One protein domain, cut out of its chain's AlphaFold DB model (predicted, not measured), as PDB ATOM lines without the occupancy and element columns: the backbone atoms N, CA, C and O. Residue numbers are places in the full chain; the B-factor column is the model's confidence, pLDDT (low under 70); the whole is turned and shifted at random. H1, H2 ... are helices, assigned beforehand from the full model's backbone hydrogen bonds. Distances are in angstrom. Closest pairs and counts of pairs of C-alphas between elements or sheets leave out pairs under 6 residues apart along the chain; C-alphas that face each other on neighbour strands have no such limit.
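This is residues 96 to 138 of the 218 residues of an uncharacterized protein of Aegilops tauschii subsp. strangulata (UniProt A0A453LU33). Two helices, H1 and H2, make an open, flat V: they come near each other where a loop of residues 115 to 122 joins them, and their other ends spread apart. The longer arm is H1, and H2 folds back from the loop at a shallow angle to it. The printed part has 43 residues with two named helices, H1 then H2 along the chain, and no named strand; the class is all helix. The whole is loose, with a radius of gyration of the C-alphas of 12.3 A, and its C-alphas span 36 by 26 by 5 A.

The longest helix is H1, residues 96 to 114. H2, residues 123 to 138, is close to H1 but not clearly touching it, with 2 pairs of C-alphas within 8 A. Their closest C-alphas are those of Met 113 and Val 126, 7.3 A apart. The two helices run opposite ways at a shallow tilt of 26 degrees, and their centres are 15.9 A apart. Residues 96 to 108 of H1 and residues 130 to 138 of H2 stand free. In H1 and H2 every O i to N i+4 pair is within hydrogen-bond range.

H1 runs 26.9 A from C-alpha 96 at (182.370, 198.111, 154.254) to C-alpha 114 at (208.965, 201.984, 156.071). H2 runs 22.9 A from C-alpha 123 at (215.010, 200.892, 147.816) to C-alpha 138 at (196.397, 196.705, 135.117).

The two C-alphas farthest apart are those of His 96 and Leu 120, at 36.4 A. The printed part has no cut. The link from H1 to H2 has 8 residues and is short, and residues 115 to 121 stand free. The mean pLDDT of the printed part is 78.7, and residues 116 to 126 are under 70.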
ATOM      1  N   HIS A  96     181.670 197.163 153.391       88.81
ATOM      2  CA  HIS A  96     182.370 198.111 154.254       88.81
ATOM      3  C   HIS A  96     183.439 197.407 155.097       88.81
ATOM      4  O   HIS A  96     184.556 197.903 155.219       88.81
ATOM      5  N   ILE A  97     183.117 196.220 155.616       91.31
ATOM      6  CA  ILE A  97     184.051 195.385 156.378       91.31
ATOM      7  C   ILE A  97     185.265 195.012 155.512       91.31
ATOM      8  O   ILE A  97     186.402 195.208 155.936       91.31
ATOM      9  N   TYR A  98     185.050 194.547 154.278       92.00
ATOM     10  CA  TYR A  98     186.152 194.203 153.373       92.00
ATOM     11  C   TYR A  98     187.003 195.406 152.973       92.00
ATOM     12  O   TYR A  98     188.226 195.293 152.961       92.00
ATOM     13  N   ILE A  99     186.392 196.563 152.701       92.56
ATOM     14  CA  ILE A  99     187.131 197.799 152.401       92.56
ATOM     15  C   ILE A  99     188.047 198.169 153.574       92.56
ATOM     16  O   ILE A  99     189.220 198.470 153.362       92.56
ATOM     17  N   TRP A 100     187.545 198.085 154.809       95.94
ATOM     18  CA  TRP A 100     188.348 198.333 156.007       95.94
ATOM     19  C   TRP A 100     189.499 197.341 156.176       95.94
ATOM     20  O   TRP A 100     190.609 197.758 156.504       95.94
ATOM     21  N   TYR A 101     189.271 196.051 155.919       96.38
ATOM     22  CA  TYR A 101     190.341 195.052 155.959       96.38
ATOM     23  C   TYR A 101     191.406 195.287 154.888       96.38
ATOM     24  O   TYR A 101     192.592 195.188 155.190       96.38
ATOM     25  N   ILE A 102     191.010 195.644 153.664       96.06
ATOM     26  CA  ILE A 102     191.948 195.994 152.590       96.06
ATOM     27  C   ILE A 102     192.766 197.227 152.986       96.06
ATOM     28  O   ILE A 102     193.985 197.228 152.837       96.06
ATOM     29  N   PHE A 103     192.124 198.254 153.545       96.44
ATOM     30  CA  PHE A 103     192.810 199.453 154.026       96.44
ATOM     31  C   PHE A 103     193.831 199.135 155.130       96.44
ATOM     32  O   PHE A 103     194.985 199.552 155.041       96.44
ATOM     33  N   GLN A 104     193.433 198.351 156.138       96.12
ATOM     34  CA  GLN A 104     194.322 197.880 157.206       96.12
ATOM     35  C   GLN A 104     195.493 197.068 156.640       96.12
ATOM     36  O   GLN A 104     196.640 197.309 157.003       96.12
ATOM     37  N   PHE A 105     195.230 196.156 155.704       95.12
ATOM     38  CA  PHE A 105     196.266 195.367 155.045       95.12
ATOM     39  C   PHE A 105     197.288 196.263 154.332       95.12
ATOM     40  O   PHE A 105     198.487 196.143 154.581       95.12
ATOM     41  N   VAL A 106     196.832 197.227 153.528       94.31
ATOM     42  CA  VAL A 106     197.722 198.193 152.862       94.31
ATOM     43  C   VAL A 106     198.542 198.978 153.888       94.31
ATOM     44  O   VAL A 106     199.757 199.078 153.740       94.31
ATOM     45  N   LEU A 107     197.920 199.471 154.964       93.94
ATOM     46  CA  LEU A 107     198.623 200.191 156.028       93.94
ATOM     47  C   LEU A 107     199.703 199.324 156.694       93.94
ATOM     48  O   LEU A 107     200.817 199.801 156.904       93.94
ATOM     49  N   THR A 108     199.413 198.052 156.981       92.44
ATOM     50  CA  THR A 108     200.399 197.130 157.571       92.44
ATOM     51  C   THR A 108     201.583 196.877 156.643       92.44
ATOM     52  O   THR A 108     202.724 196.909 157.098       92.44
ATOM     53  N   VAL A 109     201.342 196.705 155.338       88.06
ATOM     54  CA  VAL A 109     202.409 196.546 154.340       88.06
ATOM     55  C   VAL A 109     203.273 197.804 154.276       88.06
ATOM     56  O   VAL A 109     204.496 197.701 154.324       88.06
ATOM     57  N   LEU A 110     202.665 198.995 154.238       86.06
ATOM     58  CA  LEU A 110     203.407 200.259 154.239       86.06
ATOM     59  C   LEU A 110     204.257 200.402 155.507       86.06
ATOM     60  O   LEU A 110     205.444 200.705 155.414       86.06
ATOM     61  N   LEU A 111     203.690 200.129 156.683       88.31
ATOM     62  CA  LEU A 111     204.430 200.188 157.942       88.31
ATOM     63  C   LEU A 111     205.630 199.241 157.935       88.31
ATOM     64  O   LEU A 111     206.713 199.684 158.284       88.31
ATOM     65  N   LEU A 112     205.482 197.990 157.486       85.69
ATOM     66  CA  LEU A 112     206.600 197.042 157.380       85.69
ATOM     67  C   LEU A 112     207.690 197.519 156.409       85.69
ATOM     68  O   LEU A 112     208.880 197.363 156.690       85.69
ATOM     69  N   MET A 113     207.297 198.127 155.288       76.31
ATOM     70  CA  MET A 113     208.221 198.652 154.279       76.31
ATOM     71  C   MET A 113     209.010 199.871 154.770       76.31
ATOM     72  O   MET A 113     210.193 200.006 154.451       76.31
ATOM     73  N   PHE A 114     208.371 200.749 155.547       75.38
ATOM     74  CA  PHE A 114     208.965 201.984 156.071       75.38
ATOM     75  C   PHE A 114     209.467 201.863 157.516       75.38
ATOM     76  O   PHE A 114     209.964 202.842 158.075       75.38
ATOM     77  N   TRP A 115     209.352 200.684 158.136       78.12
ATOM     78  CA  TRP A 115     209.754 200.481 159.521       78.12
ATOM     79  C   TRP A 115     211.274 200.694 159.685       78.12
ATOM     80  O   TRP A 115     212.070 200.085 158.961       78.12
ATOM     81  N   PRO A 116     211.706 201.524 160.654       69.81
ATOM     82  CA  PRO A 116     213.064 202.070 160.722       69.81
ATOM     83  C   PRO A 116     214.167 201.059 161.068       69.81
ATOM     84  O   PRO A 116     215.342 201.418 161.040       69.81
ATOM     85  N   THR A 117     213.839 199.798 161.375       65.06
ATOM     86  CA  THR A 117     214.864 198.757 161.578       65.06
ATOM     87  C   THR A 117     215.408 198.194 160.264       65.06
ATOM     88  O   THR A 117     216.460 197.559 160.270       65.06
ATOM     89  N   ASN A 118     214.744 198.456 159.133       58.00
ATOM     90  CA  ASN A 118     215.279 198.188 157.801       58.00
ATOM     91  C   ASN A 118     216.144 199.384 157.377       58.00
ATOM     92  O   ASN A 118     215.702 200.259 156.636       58.00
ATOM     93  N   GLY A 119     217.368 199.469 157.905       57.50
ATOM     94  CA  GLY A 119     218.314 200.529 157.545       57.50
ATOM     95  C   GLY A 119     218.458 200.653 156.025       57.50
ATOM     96  O   GLY A 119     218.640 199.631 155.372       57.50
ATOM     97  N   LEU A 120     218.322 201.885 155.509       55.72
ATOM     98  CA  LEU A 120     218.464 202.446 154.143       55.72
ATOM     99  C   LEU A 120     218.870 201.523 152.954       55.72
ATOM    100  O   LEU A 120     219.649 201.914 152.090       55.72
ATOM    101  N   SER A 121     218.331 200.310 152.878       58.50
ATOM    102  CA  SER A 121     218.599 199.278 151.863       58.50
ATOM    103  C   SER A 121     217.304 198.719 151.261       58.50
ATOM    104  O   SER A 121     217.338 197.798 150.452       58.50
ATOM    105  N   SER A 122     216.152 199.311 151.606       58.31
ATOM    106  CA  SER A 122     214.814 198.902 151.157       58.31
ATOM    107  C   SER A 122     214.408 199.441 149.778       58.31
ATOM    108  O   SER A 122     213.409 198.983 149.229       58.31
ATOM    109  N   LEU A 123     215.195 200.344 149.174       61.00
ATOM    110  CA  LEU A 123     215.010 200.892 147.816       61.00
ATOM    111  C   LEU A 123     214.659 199.851 146.721       61.00
ATOM    112  O   LEU A 123     213.718 200.094 145.963       61.00
ATOM    113  N   PRO A 124     215.327 198.682 146.618       65.69
ATOM    114  CA  PRO A 124     214.937 197.648 145.655       65.69
ATOM    115  C   PRO A 124     213.576 197.000 145.966       65.69
ATOM    116  O   PRO A 124     212.850 196.638 145.042       65.69
ATOM    117  N   TYR A 125     213.195 196.894 147.243       65.50
ATOM    118  CA  TYR A 125     211.941 196.262 147.668       65.50
ATOM    119  C   TYR A 125     210.726 197.159 147.381       65.50
ATOM    120  O   TYR A 125     209.678 196.668 146.965       65.50
ATOM    121  N   VAL A 126     210.871 198.483 147.528       69.19
ATOM    122  CA  VAL A 126     209.813 199.450 147.170       69.19
ATOM    123  C   VAL A 126     209.571 199.469 145.662       69.19
ATOM    124  O   VAL A 126     208.420 199.448 145.235       69.19
ATOM    125  N   ASN A 127     210.631 199.433 144.848       71.69
ATOM    126  CA  ASN A 127     210.502 199.376 143.388       71.69
ATOM    127  C   ASN A 127     209.812 198.083 142.921       71.69
ATOM    128  O   ASN A 127     208.927 198.135 142.067       71.69
ATOM    129  N   ALA A 128     210.155 196.938 143.523       72.88
ATOM    130  CA  ALA A 128     209.489 195.666 143.248       72.88
ATOM    131  C   ALA A 128     207.999 195.711 143.632       72.88
ATOM    132  O   ALA A 128     207.144 195.330 142.832       72.88
ATOM    133  N   PHE A 129     207.669 196.257 144.805       72.00
ATOM    134  CA  PHE A 129     206.286 196.410 145.259       72.00
ATOM    135  C   PHE A 129     205.464 197.343 144.357       72.00
ATOM    136  O   PHE A 129     204.348 197.001 143.975       72.00
ATOM    137  N   VAL A 130     206.020 198.489 143.950       75.81
ATOM    138  CA  VAL A 130     205.357 199.425 143.025       75.81
ATOM    139  C   VAL A 130     205.108 198.770 141.664       75.81
ATOM    140  O   VAL A 130     204.024 198.935 141.107       75.81
ATOM    141  N   SER A 131     206.063 197.987 141.151       77.31
ATOM    142  CA  SER A 131     205.890 197.253 139.889       77.31
ATOM    143  C   SER A 131     204.828 196.150 139.974       77.31
ATOM    144  O   SER A 131     204.082 195.941 139.024       77.31
ATOM    145  N   PHE A 132     204.709 195.487 141.127       76.25
ATOM    146  CA  PHE A 132     203.678 194.480 141.368       76.25
ATOM    147  C   PHE A 132     202.284 195.109 141.499       76.25
ATOM    148  O   PHE A 132     201.311 194.602 140.946       76.25
ATOM    149  N   MET A 133     202.176 196.244 142.193       78.19
ATOM    150  CA  MET A 133     200.914 196.977 142.317       78.19
ATOM    151  C   MET A 133     200.453 197.555 140.975       78.19
ATOM    152  O   MET A 133     199.255 197.558 140.696       78.19
ATOM    153  N   SER A 134     201.376 198.013 140.122       77.94
ATOM    154  CA  SER A 134     201.027 198.506 138.785       77.94
ATOM    155  C   SER A 134     200.589 197.380 137.844       77.94
ATOM    156  O   SER A 134     199.633 197.575 137.095       77.94
ATOM    157  N   SER A 135     201.210 196.196 137.918       77.25
ATOM    158  CA  SER A 135     200.765 195.029 137.146       77.25
ATOM    159  C   SER A 135     199.418 194.496 137.639       77.25
ATOM    160  O   SER A 135     198.511 194.301 136.839       77.25
ATOM    161  N   ALA A 136     199.234 194.353 138.956       75.88
ATOM    162  CA  ALA A 136     197.969 193.900 139.534       75.88
ATOM    163  C   ALA A 136     196.822 194.897 139.280       75.88
ATOM    164  O   ALA A 136     195.687 194.493 139.037       75.88
ATOM    165  N   GLY A 137     197.109 196.203 139.289       73.44
ATOM    166  CA  GLY A 137     196.145 197.240 138.921       73.44
ATOM    167  C   GLY A 137     195.746 197.196 137.443       73.44
ATOM    168  O   GLY A 137     194.580 197.419 137.129       73.44
ATOM    169  N   ALA A 138     196.679 196.867 136.545       71.44
ATOM    170  CA  ALA A 138     196.397 196.705 135.117       71.44
ATOM    171  C   ALA A 138     195.532 195.467 134.812       71.44
ATOM    172  O   ALA A 138     194.737 195.504 133.874       71.44
TER     173      ALA A 138